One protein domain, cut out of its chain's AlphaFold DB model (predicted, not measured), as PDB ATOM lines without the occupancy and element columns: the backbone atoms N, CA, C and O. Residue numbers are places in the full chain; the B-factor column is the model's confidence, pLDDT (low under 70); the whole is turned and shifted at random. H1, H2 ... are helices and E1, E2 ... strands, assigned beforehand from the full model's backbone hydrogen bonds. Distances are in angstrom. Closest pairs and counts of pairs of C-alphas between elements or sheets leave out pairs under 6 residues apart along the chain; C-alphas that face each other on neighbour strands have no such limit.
ATOM      1  N   ILE A   7     172.736 263.632 189.147       90.00
ATOM      2  CA  ILE A   7     171.663 262.637 189.075       90.00
ATOM      3  C   ILE A   7     172.161 261.383 188.348       90.00
ATOM      4  O   ILE A   7     172.731 261.497 187.269       90.00
ATOM      5  N   LYS A   8     171.992 260.192 188.936       89.88
ATOM      6  CA  LYS A   8     172.300 258.908 188.280       89.88
ATOM      7  C   LYS A   8     170.994 258.270 187.815       89.88
ATOM      8  O   LYS A   8     170.217 257.865 188.672       89.88
ATOM      9  N   LEU A   9     170.768 258.187 186.509       87.38
ATOM     10  CA  LEU A   9     169.552 257.643 185.908       87.38
ATOM     11  C   LEU A   9     169.936 256.457 185.016       87.38
ATOM     12  O   LEU A   9     170.453 256.645 183.914       87.38
ATOM     13  N   GLY A  10     169.765 255.238 185.533       86.06
ATOM     14  CA  GLY A  10     170.317 254.033 184.907       86.06
ATOM     15  C   GLY A  10     171.839 254.134 184.752       86.06
ATOM     16  O   GLY A  10     172.553 254.381 185.726       86.06
ATOM     17  N   GLU A  11     172.325 253.991 183.519       86.56
ATOM     18  CA  GLU A  11     173.747 254.123 183.164       86.56
ATOM     19  C   GLU A  11     174.188 255.580 182.929       86.56
ATOM     20  O   GLU A  11     175.383 255.882 182.892       86.56
ATOM     21  N   ARG A  12     173.239 256.517 182.800       89.19
ATOM     22  CA  ARG A  12     173.522 257.937 182.546       89.19
ATOM     23  C   ARG A  12     173.762 258.680 183.859       89.19
ATOM     24  O   ARG A  12     173.087 258.469 184.867       89.19
ATOM     25  N   VAL A  13     174.697 259.628 183.836       89.81
ATOM     26  CA  VAL A  13     174.917 260.568 184.942       89.81
ATOM     27  C   VAL A  13     174.723 261.986 184.431       89.81
ATOM     28  O   VAL A  13     175.489 262.450 183.593       89.81
ATOM     29  N   LEU A  14     173.726 262.686 184.960       90.81
ATOM     30  CA  LEU A  14     173.290 264.003 184.505       90.81
ATOM     31  C   LEU A  14     173.634 265.096 185.518       90.81
ATOM     32  O   LEU A  14     173.712 264.858 186.728       90.81
ATOM     33  N   CYS A  15     173.845 266.312 185.020       91.06
ATOM     34  CA  CYS A  15     173.940 267.506 185.847       91.06
ATOM     35  C   CYS A  15     172.560 268.157 185.950       91.06
ATOM     36  O   CYS A  15     172.108 268.816 185.026       91.06
ATOM     37  N   GLY A  16     171.918 268.021 187.105       87.62
ATOM     38  CA  GLY A  16     170.618 268.591 187.434       87.62
ATOM     39  C   GLY A  16     170.535 270.109 187.266       87.62
ATOM     40  O   GLY A  16     169.475 270.618 186.941       87.62
ATOM     41  N   ALA A  17     171.651 270.835 187.392       86.56
ATOM     42  CA  ALA A  17     171.699 272.273 187.115       86.56
ATOM     43  C   ALA A  17     171.625 272.619 185.614       86.56
ATOM     44  O   ALA A  17     171.356 273.763 185.269       86.56
ATOM     45  N   ARG A  18     171.925 271.661 184.726       83.88
ATOM     46  CA  ARG A  18     171.981 271.843 183.268       83.88
ATOM     47  C   ARG A  18     171.419 270.624 182.527       83.88
ATOM     48  O   ARG A  18     172.058 270.121 181.608       83.88
ATOM     49  N   VAL A  19     170.270 270.100 182.953       82.62
ATOM     50  CA  VAL A  19     169.633 268.951 182.280       82.62
ATOM     51  C   VAL A  19     169.340 269.325 180.815       82.62
ATOM     52  O   VAL A  19     168.937 270.463 180.580       82.62
ATOM     53  N   PRO A  20     169.579 268.435 179.827       81.62
ATOM     54  CA  PRO A  20     169.967 267.018 179.918       81.62
ATOM     55  C   PRO A  20     171.480 266.736 179.839       81.62
ATOM     56  O   PRO A  20     171.883 265.620 179.507       81.62
ATOM     57  N   LEU A  21     172.351 267.703 180.141       85.12
ATOM     58  CA  LEU A  21     173.796 267.513 179.993       85.12
ATOM     59  C   LEU A  21     174.366 266.462 180.953       85.12
ATOM     60  O   LEU A  21     174.072 266.435 182.155       85.12
ATOM     61  N   SER A  22     175.285 265.656 180.422       89.12
ATOM     62  CA  SER A  22     176.070 264.703 181.201       89.12
ATOM     63  C   SER A  22     176.914 265.411 182.264       89.12
ATOM     64  O   SER A  22     177.563 266.432 182.020       89.12
ATOM     65  N   CYS A  23     176.937 264.852 183.473       89.88
ATOM     66  CA  CYS A  23     177.771 265.340 184.562       89.88
ATOM     67  C   CYS A  23     179.222 264.891 184.358       89.88
ATOM     68  O   CYS A  23     179.520 263.700 184.398       89.88
ATOM     69  N   GLY A  24     180.141 265.845 184.231       87.25
ATOM     70  CA  GLY A  24     181.568 265.560 184.095       87.25
ATOM     71  C   GLY A  24     182.446 266.740 184.499       87.25
ATOM     72  O   GLY A  24     181.947 267.847 184.710       87.25
ATOM     73  N   ARG A  25     183.763 266.497 184.585       87.31
ATOM     74  CA  ARG A  25     184.775 267.504 184.972       87.31
ATOM     75  C   ARG A  25     184.702 268.769 184.115       87.31
ATOM     76  O   ARG A  25     184.746 269.860 184.671       87.31
ATOM     77  N   GLY A  26     184.557 268.622 182.796       83.12
ATOM     78  CA  GLY A  26     184.485 269.749 181.854       83.12
ATOM     79  C   GLY A  26     183.130 270.463 181.817       83.12
ATOM     80  O   GLY A  26     183.058 271.625 181.441       83.12
ATOM     81  N   THR A  27     182.058 269.796 182.249       84.69
ATOM     82  CA  THR A  27     180.679 270.314 182.151       84.69
ATOM     83  C   THR A  27     180.174 270.893 183.475       84.69
ATOM     84  O   THR A  27     179.136 271.554 183.527       84.69
ATOM     85  N   CYS A  28     180.870 270.652 184.587       85.69
ATOM     86  CA  CYS A  28     180.438 271.104 185.904       85.69
ATOM     87  C   CYS A  28     180.492 272.641 186.015       85.69
ATOM     88  O   CYS A  28     181.566 273.214 185.835       85.69
ATOM     89  N   PRO A  29     179.385 273.330 186.363       83.69
ATOM     90  CA  PRO A  29     179.389 274.791 186.519       83.69
ATOM     91  C   PRO A  29     180.275 275.267 187.678       83.69
ATOM     92  O   PRO A  29     180.729 276.402 187.683       83.69
ATOM     93  N   PHE A  30     180.563 274.385 188.635       84.25
ATOM     94  CA  PHE A  30     181.401 274.667 189.799       84.25
ATOM     95  C   PHE A  30     182.908 274.483 189.537       84.25
ATOM     96  O   PHE A  30     183.715 274.645 190.450       84.25
ATOM     97  N   GLY A  31     183.292 274.103 188.315       87.19
ATOM     98  CA  GLY A  31     184.673 273.818 187.940       87.19
ATOM     99  C   GLY A  31     185.162 272.410 188.331       87.19
ATOM    100  O   GLY A  31     184.531 271.706 189.130       87.19
ATOM    101  N   PRO A  32     186.303 271.972 187.768       87.31
ATOM    102  CA  PRO A  32     186.778 270.589 187.863       87.31
ATOM    103  C   PRO A  32     187.246 270.195 189.272       87.31
ATOM    104  O   PRO A  32     186.946 269.098 189.738       87.31
ATOM    105  N   GLN A  33     187.927 271.096 189.986       88.12
ATOM    106  CA  GLN A  33     188.453 270.829 191.334       88.12
ATOM    107  C   GLN A  33     187.326 270.606 192.353       88.12
ATOM    108  O   GLN A  33     187.390 269.706 193.194       88.12
ATOM    109  N   LEU A  34     186.272 271.426 192.277       85.88
ATOM    110  CA  LEU A  34     185.119 271.299 193.159       85.88
ATOM    111  C   LEU A  34     184.259 270.097 192.761       85.88
ATOM    112  O   LEU A  34     183.811 269.368 193.642       85.88
ATOM    113  N   TRP A  35     184.107 269.820 191.460       88.81
ATOM    114  CA  TRP A  35     183.447 268.601 190.985       88.81
ATOM    115  C   TRP A  35     184.062 267.344 191.611       88.81
ATOM    116  O   TRP A  35     183.331 266.550 192.197       88.81
ATOM    117  N   GLU A  36     185.391 267.201 191.580       88.75
ATOM    118  CA  GLU A  36     186.089 266.040 192.156       88.75
ATOM    119  C   GLU A  36     185.804 265.870 193.649       88.75
ATOM    120  O   GLU A  36     185.539 264.766 194.125       88.75
ATOM    121  N   ARG A  37     185.813 266.974 194.403       88.12
ATOM    122  CA  ARG A  37     185.484 266.954 195.834       88.12
ATOM    123  C   ARG A  37     184.033 266.543 196.076       88.12
ATOM    124  O   ARG A  37     183.773 265.759 196.986       88.12
ATOM    125  N   LEU A  38     183.101 267.059 195.277       86.75
ATOM    126  CA  LEU A  38     181.667 266.808 195.427       86.75
ATOM    127  C   LEU A  38     181.286 265.366 195.067       86.75
ATOM    128  O   LEU A  38     180.441 264.781 195.747       86.75
ATOM    129  N   ILE A  39     181.910 264.772 194.040       87.62
ATOM    130  CA  ILE A  39     181.597 263.395 193.629       87.62
ATOM    131  C   ILE A  39     182.074 262.341 194.631       87.62
ATOM    132  O   ILE A  39     181.424 261.306 194.764       87.62
ATOM    133  N   ARG A  40     183.157 262.607 195.378       86.06
ATOM    134  CA  ARG A  40     183.674 261.686 196.409       86.06
ATOM    135  C   ARG A  40     182.678 261.429 197.533       86.06
ATOM    136  O   ARG A  40     182.690 260.365 198.138       86.06
ATOM    137  N   HIS A  41     181.816 262.402 197.806       81.56
ATOM    138  CA  HIS A  41     180.787 262.306 198.837       81.56
ATOM    139  C   HIS A  41     179.385 262.159 198.245       81.56
ATOM    140  O   HIS A  41     178.405 262.363 198.956       81.56
ATOM    141  N   ASP A  42     179.271 261.850 196.952       82.81
ATOM    142  CA  ASP A  42     177.986 261.776 196.273       82.81
ATOM    143  C   ASP A  42     177.138 260.619 196.804       82.81
ATOM    144  O   ASP A  42     177.562 259.465 196.814       82.81
ATOM    145  N   ARG A  43     175.911 260.935 197.217       81.75
ATOM    146  CA  ARG A  43     174.924 259.946 197.657       81.75
ATOM    147  C   ARG A  43     173.795 259.880 196.651       81.75
ATOM    148  O   ARG A  43     173.374 260.907 196.118       81.75
ATOM    149  N   GLN A  44     173.309 258.680 196.375       80.56
ATOM    150  CA  GLN A  44     172.142 258.504 195.521       80.56
ATOM    151  C   GLN A  44     170.884 258.812 196.340       80.56
ATOM    152  O   GLN A  44     170.780 258.381 197.487       80.56
ATOM    153  N   SER A  45     169.964 259.586 195.767       85.69
ATOM    154  CA  SER A  45     168.630 259.788 196.332       85.69
ATOM    155  C   SER A  45     167.611 259.118 195.424       85.69
ATOM    156  O   SER A  45     167.814 259.085 194.212       85.69
ATOM    157  N   ARG A  46     166.537 258.585 196.012       88.88
ATOM    158  CA  ARG A  46     165.393 258.038 195.266       88.88
ATOM    159  C   ARG A  46     164.434 259.127 194.800       88.88
ATOM    160  O   ARG A  46     163.631 258.879 193.916       88.88
ATOM    161  N   THR A  47     164.517 260.320 195.388       91.62
ATOM    162  CA  THR A  47     163.654 261.444 195.032       91.62
ATOM    163  C   THR A  47     164.466 262.691 194.719       91.62
ATOM    164  O   THR A  47     165.602 262.887 195.173       91.62
ATOM    165  N   ILE A  48     163.868 263.546 193.906       92.62
ATOM    166  CA  ILE A  48     164.456 264.780 193.403       92.62
ATOM    167  C   ILE A  48     163.411 265.893 193.449       92.62
ATOM    168  O   ILE A  48     162.210 265.641 193.431       92.62
ATOM    169  N   TRP A  49     163.880 267.128 193.499       92.81
ATOM    170  CA  TRP A  49     163.093 268.341 193.373       92.81
ATOM    171  C   TRP A  49     163.241 268.892 191.961       92.81
ATOM    172  O   TRP A  49     164.361 269.119 191.499       92.81
ATOM    173  N   LEU A  50     162.111 269.129 191.302       91.62
ATOM    174  CA  LEU A  50     161.997 269.903 190.075       91.62
ATOM    175  C   LEU A  50     161.789 271.369 190.447       91.62
ATOM    176  O   LEU A  50     160.790 271.742 191.067       91.62
ATOM    177  N   MET A  51     162.753 272.194 190.073       91.00
ATOM    178  CA  MET A  51     162.799 273.621 190.359       91.00
ATOM    179  C   MET A  51     162.571 274.413 189.068       91.00
ATOM    180  O   MET A  51     162.989 273.941 188.014       91.00
ATOM    181  N   PRO A  52     161.936 275.601 189.111       89.56
ATOM    182  CA  PRO A  52     161.508 276.352 190.301       89.56
ATOM    183  C   PRO A  52     160.158 275.909 190.885       89.56
ATOM    184  O   PRO A  52     159.704 276.471 191.873       89.56
ATOM    185  N   GLN A  53     159.516 274.897 190.301       88.94
ATOM    186  CA  GLN A  53     158.173 274.438 190.679       88.94
ATOM    187  C   GLN A  53     158.085 273.843 192.095       88.94
ATOM    188  O   GLN A  53     156.983 273.567 192.561       88.94
ATOM    189  N   MET A  54     159.221 273.621 192.773       89.00
ATOM    190  CA  MET A  54     159.300 273.000 194.100       89.00
ATOM    191  C   MET A  54     158.534 271.670 194.160       89.00
ATOM    192  O   MET A  54     157.935 271.327 195.176       89.00
ATOM    193  N   ARG A  55     158.540 270.907 193.061       91.25
ATOM    194  CA  ARG A  55     157.809 269.641 192.963       91.25
ATOM    195  C   ARG A  55     158.751 268.480 193.229       91.25
ATOM    196  O   ARG A  55     159.742 268.328 192.522       91.25
ATOM    197  N   MET A  56     158.439 267.647 194.217       92.38
ATOM    198  CA  MET A  56     159.182 266.410 194.443       92.38
ATOM    199  C   MET A  56     158.661 265.310 193.517       92.38
ATOM    200  O   MET A  56     157.451 265.122 193.415       92.38
ATOM    201  N   VAL A  57     159.565 264.589 192.860       92.31
ATOM    202  CA  VAL A  57     159.242 263.431 192.013       92.31
ATOM    203  C   VAL A  57     160.195 262.271 192.304       92.31
ATOM    204  O   VAL A  57     161.281 262.471 192.869       92.31
ATOM    205  N   GLY A  58     159.770 261.057 191.949       92.00
ATOM    206  CA  GLY A  58     160.633 259.883 191.932       92.00
ATOM    207  C   GLY A  58     161.754 260.061 190.913       92.00
ATOM    208  O   GLY A  58     161.595 260.737 189.897       92.00
ATOM    209  N   LEU A  59     162.920 259.491 191.203       90.06
ATOM    210  CA  LEU A  59     164.026 259.498 190.254       90.06
ATOM    211  C   LEU A  59     163.694 258.659 189.012       90.06
ATOM    212  O   LEU A  59     164.112 259.032 187.921       90.06
ATOM    213  N   GLU A  60     162.944 257.564 189.170       89.56
ATOM    214  CA  GLU A  60     162.452 256.748 188.051       89.56
ATOM    215  C   GLU A  60     161.495 257.493 187.108       89.56
ATOM    216  O   GLU A  60     161.486 257.202 185.916       89.56
ATOM    217  N   ASP A  61     160.752 258.479 187.614       89.25
ATOM    218  CA  ASP A  61     159.772 259.251 186.838       89.25
ATOM    219  C   ASP A  61     160.399 260.456 186.122       89.25
ATOM    220  O   ASP A  61     159.708 261.236 185.461       89.25
ATOM    221  N   LEU A  62     161.707 260.675 186.297       88.00
ATOM    222  CA  LEU A  62     162.396 261.785 185.657       88.00
ATOM    223  C   LEU A  62     162.580 261.501 184.166       88.00
ATOM    224  O   LEU A  62     163.442 260.709 183.789       88.00
ATOM    225  N   ASP A  63     161.868 262.253 183.332       90.12
ATOM    226  CA  ASP A  63     162.199 262.413 181.918       90.12
ATOM    227  C   ASP A  63     163.087 263.661 181.730       90.12
ATOM    228  O   ASP A  63     162.581 264.786 181.774       90.12
ATOM    229  N   PRO A  64     164.417 263.506 181.570       84.12
ATOM    230  CA  PRO A  64     165.328 264.633 181.408       84.12
ATOM    231  C   PRO A  64     165.193 265.342 180.053       84.12
ATOM    232  O   PRO A  64     165.602 266.496 179.947       84.12
ATOM    233  N   GLU A  65     164.671 264.675 179.024       86.31
ATOM    234  CA  GLU A  65     164.559 265.228 177.667       86.31
ATOM    235  C   GLU A  65     163.254 266.019 177.497       86.31
ATOM    236  O   GLU A  65     163.230 267.011 176.772       86.31
ATOM    237  N   GLY A  66     162.212 265.654 178.249       86.25
ATOM    238  CA  GLY A  66     160.940 266.373 178.322       86.25
ATOM    239  C   GLY A  66     160.902 267.575 179.279       86.25
ATOM    240  O   GLY A  66     159.847 268.196 179.434       86.25
ATOM    241  N   LEU A  67     162.006 267.927 179.954       86.94
ATOM    242  CA  LEU A  67     162.010 269.077 180.865       86.94
ATOM    243  C   LEU A  67     161.931 270.406 180.106       86.94
ATOM    244  O   LEU A  67     162.696 270.671 179.180       86.94
ATOM    245  N   ALA A  68     161.046 271.289 180.570       85.75
ATOM    246  CA  ALA A  68     160.946 272.642 180.039       85.75
ATOM    247  C   ALA A  68     162.259 273.431 180.258       85.75
ATOM    248  O   ALA A  68     162.905 273.279 181.303       85.75
ATOM    249  N   PRO A  69     162.642 274.325 179.325       83.62
ATOM    250  CA  PRO A  69     163.790 275.208 179.505       83.62
ATOM    251  C   PRO A  69     163.715 275.988 180.826       83.62
ATOM    252  O   PRO A  69     162.666 276.515 181.193       83.62
ATOM    253  N   GLY A  70     164.835 276.063 181.549       84.06
ATOM    254  CA  GLY A  70     164.914 276.740 182.852       84.06
ATOM    255  C   GLY A  70     164.507 275.881 184.052       84.06
ATOM    256  O   GLY A  70     164.687 276.316 185.191       84.06
ATOM    257  N   VAL A  71     164.026 274.653 183.829       88.19
ATOM    258  CA  VAL A  71     163.840 273.676 184.905       88.19
ATOM    259  C   VAL A  71     165.185 273.066 185.281       88.19
ATOM    260  O   VAL A  71     165.945 272.613 184.426       88.19
ATOM    261  N   TYR A  72     165.476 273.025 186.579       89.31
ATOM    262  CA  TYR A  72     166.643 272.331 187.111       89.31
ATOM    263  C   TYR A  72     166.241 271.329 188.185       89.31
ATOM    264  O   TYR A  72     165.206 271.444 188.842       89.31
ATOM    265  N   VAL A  73     167.079 270.313 188.345       91.12
ATOM    266  CA  VAL A  73     166.825 269.161 189.199       91.12
ATOM    267  C   VAL A  73     167.815 269.144 190.348       91.12
ATOM    268  O   VAL A  73     169.026 269.282 190.156       91.12
ATOM    269  N   VAL A  74     167.306 268.931 191.555       91.06
ATOM    270  CA  VAL A  74     168.121 268.850 192.767       91.06
ATOM    271  C   VAL A  74     167.763 267.582 193.523       91.06
ATOM    272  O   VAL A  74     166.594 267.264 193.690       91.06
ATOM    273  N   LYS A  75     168.747 266.837 194.022       90.25
ATOM    274  CA  LYS A  75     168.498 265.711 194.927       90.25
ATOM    275  C   LYS A  75     167.754 266.182 196.162       90.25
ATOM    276  O   LYS A  75     168.128 267.186 196.769       90.25
ATOM    277  N   SER A  76     166.783 265.393 196.605       85.06
ATOM    278  CA  SER A  76     166.320 265.515 197.978       85.06
ATOM    279  C   SER A  76     167.465 265.096 198.911       85.06
ATOM    280  O   SER A  76     168.010 263.993 198.817       85.06
TER     281      SER A  76
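AT A GLANCE: This is residues 7 to 76 of the 95 residues of an uncharacterized protein of Nitrososphaeria archaeon (UniProt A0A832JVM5). A small sheet of three strands, E4, E3 and E5, makes one end of the domain and a single short helix, H1, the other; the hairpin of E1 and E2 lies between them along the longest axis, set off to one side. A long link of 16 residues joins E2 to H1, a short one joins H1 to E3, and another long link, of 13 residues, runs from E4 to E5 within the three-stranded sheet; under half of the residues are in named elements. The printed part has 70 residues, with one named helix and five named strands in the order E1, E2, H1, E3, E4, E5; the class is mixed, helices and strands. Both sheets are antiparallel, in the orders E1, E2 and E4, E3, E5. The whole is compact, with a radius of gyration of the C-alphas of 11.7 A and spans of 30 by 23 by 22 A.

IN THESE COORDINATES: E1, residues 7 to 9, begins at C-alpha 7 (171.663, 262.637, 189.075) and is 6.3 A long. E2, residues 12 to 15, is 10.1 A long. H1, residues 32 to 40, runs 12.7 A from C-alpha 32 (186.778, 270.589, 187.863). E3, residues 47 to 51, is 13.1 A long, and E4, residues 55 to 58, is 10.2 A. E5, residues 72 to 75, is 10.4 A long and ends at C-alpha 75 (168.498, 265.711, 194.927).

HOW THE PARTS SIT: In the hairpin E1 and E2, N 7 and O 14 are within hydrogen-bond range at 2.9 A. The closest C-alphas of E1 and E5 are those of Ile 7 and Lys 75, 7.3 A apart. In H1 every O i to N i+4 pair is within hydrogen-bond range; H1 is not on the sheet of E4, E3 and E5. E3 and E4 are a hairpin, with N 50 and O 55 at 2.8 A. E3 and E5 are antiparallel at 150 degrees, with N 49 and O 74 at 2.7 A.

THE WHOLE: The two C-alphas farthest apart are those of Gln 33 and Asp 61, 31.3 A. The printed part has no cut. The links E2 to H1 and E4 to E5 are long, with 16 and 13 residues. The mean pLDDT of the printed part is 87.6, and no printed residue is under 70.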